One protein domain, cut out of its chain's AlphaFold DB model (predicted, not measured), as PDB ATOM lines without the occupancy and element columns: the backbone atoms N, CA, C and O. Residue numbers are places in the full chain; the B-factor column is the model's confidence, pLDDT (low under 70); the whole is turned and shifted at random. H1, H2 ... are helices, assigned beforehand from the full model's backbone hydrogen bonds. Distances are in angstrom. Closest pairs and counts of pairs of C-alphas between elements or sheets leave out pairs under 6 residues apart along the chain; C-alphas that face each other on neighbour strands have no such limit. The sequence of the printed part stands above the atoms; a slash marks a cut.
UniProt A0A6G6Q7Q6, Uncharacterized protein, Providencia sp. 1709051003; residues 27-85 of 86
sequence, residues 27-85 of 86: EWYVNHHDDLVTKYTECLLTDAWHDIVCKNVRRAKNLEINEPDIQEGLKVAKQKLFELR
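What this domain is: This is residues 27 to 85 of the 86 residues of an uncharacterized protein of Providencia sp. 1709051003 (UniProt A0A6G6Q7Q6). H2 is the middle helix, with H4 beside it and H3 packed steeply on its other side; short H1 packs on H3. The printed part has 59 residues, helices H1 to H4 in order and no named strand. It is all helix and compact: radius of gyration of the C-alphas 10.6 A, spans 32 by 26 by 14 A.

How they stand to each other: Start at H1, residues 27 to 31; it touches H3, residues 52 to 63, closest at C-alphas 30 and 60, 5.4 A. H2, residues 33 to 46, touches H3 at a steep tilt of 55 degrees, closest at C-alphas 43 and 54, 5.8 A. H4, residues 68 to 85, touches H2 at a shallow tilt of 21 degrees, closest at C-alphas 41 and 77, 5.0 A. Each helix has every O i to N i+4 pair within hydrogen-bond range.

Where its parts are: Find C-alpha 27 at (-26.996, -24.963, -9.107); H4, 26.4 A long, ends at C-alpha 85, (-18.127, 2.144, -23.674).

The domain as a whole: The three links are tight, and the printed part has no cut.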
ATOM      1  N   GLU A  27     -26.688 -23.674  -8.480       97.25
ATOM      2  CA  GLU A  27     -26.996 -24.963  -9.107       97.25
ATOM      3  C   GLU A  27     -27.833 -24.808 -10.376       97.25
ATOM      4  O   GLU A  27     -27.568 -25.488 -11.366       97.25
ATOM      5  N   TRP A  28     -28.806 -23.890 -10.384       97.12
ATOM      6  CA  TRP A  28     -29.558 -23.595 -11.599       97.12
ATOM      7  C   TRP A  28     -28.613 -23.165 -12.718       97.12
ATOM      8  O   TRP A  28     -28.612 -23.773 -13.781       97.12
ATOM      9  N   TYR A  29     -27.756 -22.182 -12.458       97.50
ATOM     10  CA  TYR A  29     -26.849 -21.656 -13.474       97.50
ATOM     11  C   TYR A  29     -25.777 -22.654 -13.934       97.50
ATOM     12  O   TYR A  29     -25.419 -22.637 -15.105       97.50
ATOM     13  N   VAL A  30     -25.299 -23.536 -13.051       97.88
ATOM     14  CA  VAL A  30     -24.398 -24.643 -13.430       97.88
ATOM     15  C   VAL A  30     -25.078 -25.600 -14.413       97.88
ATOM     16  O   VAL A  30     -24.450 -26.069 -15.346       97.88
ATOM     17  N   ASN A  31     -26.378 -25.856 -14.258       97.38
ATOM     18  CA  ASN A  31     -27.108 -26.768 -15.145       97.38
ATOM     19  C   ASN A  31     -27.747 -26.075 -16.366       97.38
ATOM     20  O   ASN A  31     -28.344 -26.746 -17.206       97.38
ATOM     21  N   HIS A  32     -27.668 -24.743 -16.456       97.62
ATOM     22  CA  HIS A  32     -28.317 -23.934 -17.493       97.62
ATOM     23  C   HIS A  32     -27.344 -22.856 -17.986       97.62
ATOM     24  O   HIS A  32     -27.444 -21.681 -17.623       97.62
ATOM     25  N   HIS A  33     -26.381 -23.266 -18.814       98.19
ATOM     26  CA  HIS A  33     -25.309 -22.400 -19.310       98.19
ATOM     27  C   HIS A  33     -25.819 -21.172 -20.082       98.19
ATOM     28  O   HIS A  33     -25.280 -20.078 -19.911       98.19
ATOM     29  N   ASP A  34     -26.908 -21.306 -20.844       97.94
ATOM     30  CA  ASP A  34     -27.535 -20.179 -21.550       97.94
ATOM     31  C   ASP A  34     -28.021 -19.087 -20.583       97.94
ATOM     32  O   ASP A  34     -27.756 -17.893 -20.779       97.94
ATOM     33  N   ASP A  35     -28.684 -19.490 -19.495       97.88
ATOM     34  CA  ASP A  35     -29.156 -18.583 -18.446       97.88
ATOM     35  C   ASP A  35     -27.972 -17.962 -17.696       97.88
ATOM     36  O   ASP A  35     -27.977 -16.763 -17.398       97.88
ATOM     37  N   LEU A  36     -26.930 -18.756 -17.424       98.44
ATOM     38  CA  LEU A  36     -25.698 -18.297 -16.787       98.44
ATOM     39  C   LEU A  36     -25.018 -17.202 -17.615       98.44
ATOM     40  O   LEU A  36     -24.715 -16.131 -17.084       98.44
ATOM     41  N   VAL A  37     -24.797 -17.437 -18.910       98.62
ATOM     42  CA  VAL A  37     -24.154 -16.473 -19.814       98.62
ATOM     43  C   VAL A  37     -25.014 -15.223 -19.977       98.62
ATOM     44  O   VAL A  37     -24.498 -14.100 -19.902       98.62
ATOM     45  N   THR A  38     -26.327 -15.392 -20.148       98.44
ATOM     46  CA  THR A  38     -27.276 -14.278 -20.278       98.44
ATOM     47  C   THR A  38     -27.237 -13.390 -19.039       98.44
ATOM     48  O   THR A  38     -26.995 -12.183 -19.144       98.44
ATOM     49  N   LYS A  39     -27.381 -13.983 -17.848       98.31
ATOM     50  CA  LYS A  39     -27.388 -13.225 -16.595       98.31
ATOM     51  C   LYS A  39     -26.011 -12.653 -16.257       98.31
ATOM     52  O   LYS A  39     -25.927 -11.528 -15.771       98.31
ATOM     53  N   TYR A  40     -24.922 -13.360 -16.563       98.50
ATOM     54  CA  TYR A  40     -23.563 -12.825 -16.419       98.50
ATOM     55  C   TYR A  40     -23.365 -11.566 -17.261       98.50
ATOM     56  O   TYR A  40     -22.821 -10.579 -16.765       98.50
ATOM     57  N   THR A  41     -23.828 -11.590 -18.514       98.56
ATOM     58  CA  THR A  41     -23.762 -10.434 -19.414       98.56
ATOM     59  C   THR A  41     -24.519  -9.247 -18.823       98.56
ATOM     60  O   THR A  41     -23.972  -8.150 -18.757       98.56
ATOM     61  N   GLU A  42     -25.736  -9.461 -18.320       98.12
ATOM     62  CA  GLU A  42     -26.519  -8.414 -17.653       98.12
ATOM     63  C   GLU A  42     -25.780  -7.820 -16.443       98.12
ATOM     64  O   GLU A  42     -25.616  -6.600 -16.353       98.12
ATOM     65  N   CYS A  43     -25.275  -8.669 -15.540       98.25
ATOM     66  CA  CYS A  43     -24.524  -8.240 -14.358       98.25
ATOM     67  C   CYS A  43     -23.251  -7.460 -14.725       98.25
ATOM     68  O   CYS A  43     -22.871  -6.527 -14.019       98.25
ATOM     69  N   LEU A  44     -22.592  -7.834 -15.827       98.00
ATOM     70  CA  LEU A  44     -21.396  -7.160 -16.325       98.00
ATOM     71  C   LEU A  44     -21.707  -5.763 -16.866       98.00
ATOM     72  O   LEU A  44     -20.973  -4.824 -16.562       98.00
ATOM     73  N   LEU A  45     -22.771  -5.629 -17.658       97.38
ATOM     74  CA  LEU A  45     -23.151  -4.363 -18.290       97.38
ATOM     75  C   LEU A  45     -23.723  -3.355 -17.286       97.38
ATOM     76  O   LEU A  45     -23.529  -2.154 -17.448       97.38
ATOM     77  N   THR A  46     -24.402  -3.839 -16.247       97.12
ATOM     78  CA  THR A  46     -25.057  -3.001 -15.227       97.12
ATOM     79  C   THR A  46     -24.211  -2.764 -13.972       97.12
ATOM     80  O   THR A  46     -24.634  -2.027 -13.087       97.12
ATOM     81  N   ASP A  47     -23.036  -3.392 -13.870       96.25
ATOM     82  CA  ASP A  47     -22.179  -3.390 -12.672       96.25
ATOM     83  C   ASP A  47     -22.903  -3.850 -11.380       96.25
ATOM     84  O   ASP A  47     -22.560  -3.485 -10.253       96.25
ATOM     85  N   ALA A  48     -23.910  -4.718 -11.519       96.88
ATOM     86  CA  ALA A  48     -24.777  -5.177 -10.428       96.88
ATOM     87  C   ALA A  48     -24.147  -6.269  -9.535       96.88
ATOM     88  O   ALA A  48     -24.839  -7.047  -8.883       96.88
ATOM     89  N   TRP A  49     -22.817  -6.352  -9.453       96.69
ATOM     90  CA  TRP A  49     -22.105  -7.438  -8.757       96.69
ATOM     91  C   TRP A  49     -22.321  -7.509  -7.238       96.69
ATOM     92  O   TRP A  49     -21.890  -8.467  -6.592       96.69
ATOM     93  N   HIS A  50     -22.961  -6.497  -6.658       96.25
ATOM     94  CA  HIS A  50     -23.365  -6.478  -5.258       96.25
ATOM     95  C   HIS A  50     -24.631  -7.318  -4.996       96.25
ATOM     96  O   HIS A  50     -24.807  -7.791  -3.867       96.25
ATOM     97  N   ASP A  51     -25.455  -7.551  -6.021       96.69
ATOM     98  CA  ASP A  51     -26.684  -8.345  -5.960       96.69
ATOM     99  C   ASP A  51     -26.391  -9.837  -5.700       96.69
ATOM    100  O   ASP A  51     -25.377 -10.385  -6.148       96.69
ATOM    101  N   ILE A  52     -27.270 -10.507  -4.947       97.00
ATOM    102  CA  ILE A  52     -27.132 -11.932  -4.616       97.00
ATOM    103  C   ILE A  52     -27.172 -12.829  -5.860       97.00
ATOM    104  O   ILE A  52     -26.378 -13.762  -5.966       97.00
ATOM    105  N   VAL A  53     -28.014 -12.508  -6.838       97.69
ATOM    106  CA  VAL A  53     -28.113 -13.218  -8.112       97.69
ATOM    107  C   VAL A  53     -26.804 -13.076  -8.879       97.69
ATOM    108  O   VAL A  53     -26.236 -14.076  -9.309       97.69
ATOM    109  N   CYS A  54     -26.249 -11.865  -8.977       98.31
ATOM    110  CA  CYS A  54     -24.970 -11.650  -9.658       98.31
ATOM    111  C   CYS A  54     -23.784 -12.306  -8.929       98.31
ATOM    112  O   CYS A  54     -22.830 -12.756  -9.571       98.31
ATOM    113  N   LYS A  55     -23.843 -12.432  -7.597       98.50
ATOM    114  CA  LYS A  55     -22.886 -13.233  -6.816       98.50
ATOM    115  C   LYS A  55     -23.002 -14.726  -7.136       98.50
ATOM    116  O   LYS A  55     -21.971 -15.371  -7.343       98.50
ATOM    117  N   ASN A  56     -24.221 -15.258  -7.233       98.44
ATOM    118  CA  ASN A  56     -24.470 -16.658  -7.589       98.44
ATOM    119  C   ASN A  56     -24.003 -16.970  -9.014       98.44
ATOM    120  O   ASN A  56     -23.254 -17.922  -9.217       98.44
ATOM    121  N   VAL A  57     -24.343 -16.108  -9.972       98.38
ATOM    122  CA  VAL A  57     -23.873 -16.158 -11.365       98.38
ATOM    123  C   VAL A  57     -22.350 -16.137 -11.433       98.38
ATOM    124  O   VAL A  57     -21.745 -16.973 -12.100       98.38
ATOM    125  N   ARG A  58     -21.685 -15.229 -10.703       98.50
ATOM    126  CA  ARG A  58     -20.214 -15.172 -10.665       98.50
ATOM    127  C   ARG A  58     -19.609 -16.469 -10.127       98.50
ATOM    128  O   ARG A  58     -18.566 -16.892 -10.621       98.50
ATOM    129  N   ARG A  59     -20.239 -17.079  -9.120       98.56
ATOM    130  CA  ARG A  59     -19.800 -18.355  -8.550       98.56
ATOM    131  C   ARG A  59     -19.990 -19.507  -9.537       98.56
ATOM    132  O   ARG A  59     -19.018 -20.212  -9.768       98.56
ATOM    133  N   ALA A  60     -21.170 -19.649 -10.138       98.50
ATOM    134  CA  ALA A  60     -21.450 -20.662 -11.160       98.50
ATOM    135  C   ALA A  60     -20.485 -20.534 -12.348       98.50
ATOM    136  O   ALA A  60     -19.796 -21.483 -12.689       98.50
ATOM    137  N   LYS A  61     -20.292 -19.313 -12.861       98.38
ATOM    138  CA  LYS A  61     -19.301 -19.016 -13.905       98.38
ATOM    139  C   LYS A  61     -17.899 -19.504 -13.554       98.38
ATOM    140  O   LYS A  61     -17.171 -19.942 -14.431       98.38
ATOM    141  N   ASN A  62     -17.470 -19.355 -12.301       98.56
ATOM    142  CA  ASN A  62     -16.138 -19.795 -11.885       98.56
ATOM    143  C   ASN A  62     -16.015 -21.325 -11.808       98.56
ATOM    144  O   ASN A  62     -14.901 -21.817 -11.945       98.56
ATOM    145  N   LEU A  63     -17.115 -22.043 -11.563       98.62
ATOM    146  CA  LEU A  63     -17.145 -23.507 -11.580       98.62
ATOM    147  C   LEU A  63     -17.074 -24.025 -13.023       98.62
ATOM    148  O   LEU A  63     -16.237 -24.870 -13.318       98.62
ATOM    149  N   GLU A  64     -17.839 -23.406 -13.922       98.31
ATOM    150  CA  GLU A  64     -17.980 -23.834 -15.322       98.31
ATOM    151  C   GLU A  64     -16.998 -23.136 -16.288       98.31
ATOM    152  O   GLU A  64     -17.147 -23.191 -17.502       98.31
ATOM    153  N   ILE A  65     -15.969 -22.437 -15.791       97.81
ATOM    154  CA  ILE A  65     -15.101 -21.572 -16.625       97.81
ATOM    155  C   ILE A  65     -14.306 -22.323 -17.707       97.81
ATOM    156  O   ILE A  65     -13.788 -21.707 -18.642       97.81
ATOM    157  N   ASN A  66     -14.155 -23.637 -17.551       98.12
ATOM    158  CA  ASN A  66     -13.440 -24.485 -18.498       98.12
ATOM    159  C   ASN A  66     -14.352 -25.032 -19.603       98.12
ATOM    160  O   ASN A  66     -13.833 -25.575 -20.576       98.12
ATOM    161  N   GLU A  67     -15.669 -24.868 -19.476       98.19
ATOM    162  CA  GLU A  67     -16.628 -25.309 -20.481       98.19
ATOM    163  C   GLU A  67     -16.550 -24.395 -21.722       98.19
ATOM    164  O   GLU A  67     -16.536 -23.161 -21.586       98.19
ATOM    165  N   PRO A  68     -16.440 -24.955 -22.945       98.31
ATOM    166  CA  PRO A  68     -16.204 -24.158 -24.151       98.31
ATOM    167  C   PRO A  68     -17.291 -23.114 -24.442       98.31
ATOM    168  O   PRO A  68     -16.980 -21.990 -24.842       98.31
ATOM    169  N   ASP A  69     -18.555 -23.466 -24.218       97.88
ATOM    170  CA  ASP A  69     -19.717 -22.600 -24.430       97.88
ATOM    171  C   ASP A  69     -19.751 -21.435 -23.429       97.88
ATOM    172  O   ASP A  69     -20.031 -20.292 -23.802       97.88
ATOM    173  N   ILE A  70     -19.348 -21.677 -22.179       98.44
ATOM    174  CA  ILE A  70     -19.151 -20.618 -21.186       98.44
ATOM    175  C   ILE A  70     -18.046 -19.663 -21.635       98.44
ATOM    176  O   ILE A  70     -18.234 -18.446 -21.608       98.44
ATOM    177  N   GLN A  71     -16.896 -20.166 -22.088       98.56
ATOM    178  CA  GLN A  71     -15.798 -19.306 -22.548       98.56
ATOM    179  C   GLN A  71     -16.201 -18.420 -23.733       98.56
ATOM    180  O   GLN A  71     -15.891 -17.222 -23.739       98.56
ATOM    181  N   GLU A  72     -16.914 -18.987 -24.706       98.50
ATOM    182  CA  GLU A  72     -17.453 -18.246 -25.845       98.50
ATOM    183  C   GLU A  72     -18.451 -17.173 -25.391       98.50
ATOM    184  O   GLU A  72     -18.285 -15.991 -25.720       98.50
ATOM    185  N   GLY A  73     -19.415 -17.543 -24.549       98.25
ATOM    186  CA  GLY A  73     -20.399 -16.619 -23.994       98.25
ATOM    187  C   GLY A  73     -19.765 -15.441 -23.247       98.25
ATOM    188  O   GLY A  73     -20.148 -14.284 -23.436       98.25
ATOM    189  N   LEU A  74     -18.724 -15.696 -22.449       98.25
ATOM    190  CA  LEU A  74     -17.992 -14.652 -21.725       98.25
ATOM    191  C   LEU A  74     -17.203 -13.723 -22.653       98.25
ATOM    192  O   LEU A  74     -17.073 -12.531 -22.356       98.25
ATOM    193  N   LYS A  75     -16.662 -14.241 -23.761       98.44
ATOM    194  CA  LYS A  75     -15.998 -13.417 -24.780       98.44
ATOM    195  C   LYS A  75     -17.000 -12.451 -25.413       98.44
ATOM    196  O   LYS A  75     -16.715 -11.255 -25.474       98.44
ATOM    197  N   VAL A  76     -18.179 -12.944 -25.789       98.25
ATOM    198  CA  VAL A  76     -19.272 -12.119 -26.332       98.25
ATOM    199  C   VAL A  76     -19.728 -11.069 -25.314       98.25
ATOM    200  O   VAL A  76     -19.879  -9.901 -25.662       98.25
ATOM    201  N   ALA A  77     -19.888 -11.441 -24.040       97.75
ATOM    202  CA  ALA A  77     -20.272 -10.505 -22.981       97.75
ATOM    203  C   ALA A  77     -19.271  -9.346 -22.824       97.75
ATOM    204  O   ALA A  77     -19.663  -8.185 -22.694       97.75
ATOM    205  N   LYS A  78     -17.965  -9.647 -22.865       97.50
ATOM    206  CA  LYS A  78     -16.903  -8.631 -22.795       97.50
ATOM    207  C   LYS A  78     -16.870  -7.738 -24.031       97.50
ATOM    208  O   LYS A  78     -16.644  -6.542 -23.883       97.50
ATOM    209  N   GLN A  79     -17.106  -8.299 -25.216       98.06
ATOM    210  CA  GLN A  79     -17.203  -7.515 -26.444       98.06
ATOM    211  C   GLN A  79     -18.368  -6.520 -26.370       98.06
ATOM    212  O   GLN A  79     -18.159  -5.337 -26.607       98.06
ATOM    213  N   LYS A  80     -19.549  -6.956 -25.918       97.50
ATOM    214  CA  LYS A  80     -20.697  -6.058 -25.694       97.50
ATOM    215  C   LYS A  80     -20.380  -4.926 -24.715       97.50
ATOM    216  O   LYS A  80     -20.803  -3.796 -24.919       97.50
ATOM    217  N   LEU A  81     -19.640  -5.218 -23.640       97.06
ATOM    218  CA  LEU A  81     -19.217  -4.188 -22.686       97.06
ATOM    219  C   LEU A  81     -18.272  -3.165 -23.328       97.06
ATOM    220  O   LEU A  81     -18.347  -1.987 -22.996       97.06
ATOM    221  N   PHE A  82     -17.367  -3.624 -24.193       97.06
ATOM    222  CA  PHE A  82     -16.458  -2.756 -24.932       97.06
ATOM    223  C   PHE A  82     -17.237  -1.837 -25.881       97.06
ATOM    224  O   PHE A  82     -17.118  -0.626 -25.754       97.06
ATOM    225  N   GLU A  83     -18.118  -2.403 -26.711       96.50
ATOM    226  CA  GLU A  83     -18.973  -1.658 -27.651       96.50
ATOM    227  C   GLU A  83     -19.882  -0.629 -26.957       96.50
ATOM    228  O   GLU A  83     -20.184   0.409 -27.529       96.50
ATOM    229  N   LEU A  84     -20.317  -0.885 -25.716       93.81
ATOM    230  CA  LEU A  84     -21.134   0.059 -24.940       93.81
ATOM    231  C   LEU A  84     -20.335   1.264 -24.403       93.81
ATOM    232  O   LEU A  84     -20.930   2.263 -24.003       93.81
ATOM    233  N   ARG A  85     -19.008   1.139 -24.292       89.50
ATOM    234  CA  ARG A  85     -18.127   2.144 -23.674       89.50
ATOM    235  C   ARG A  85     -17.381   3.013 -24.689       89.50
ATOM    236  O   ARG A  85     -16.714   3.952 -24.253       89.50
TER     237      ARG A  85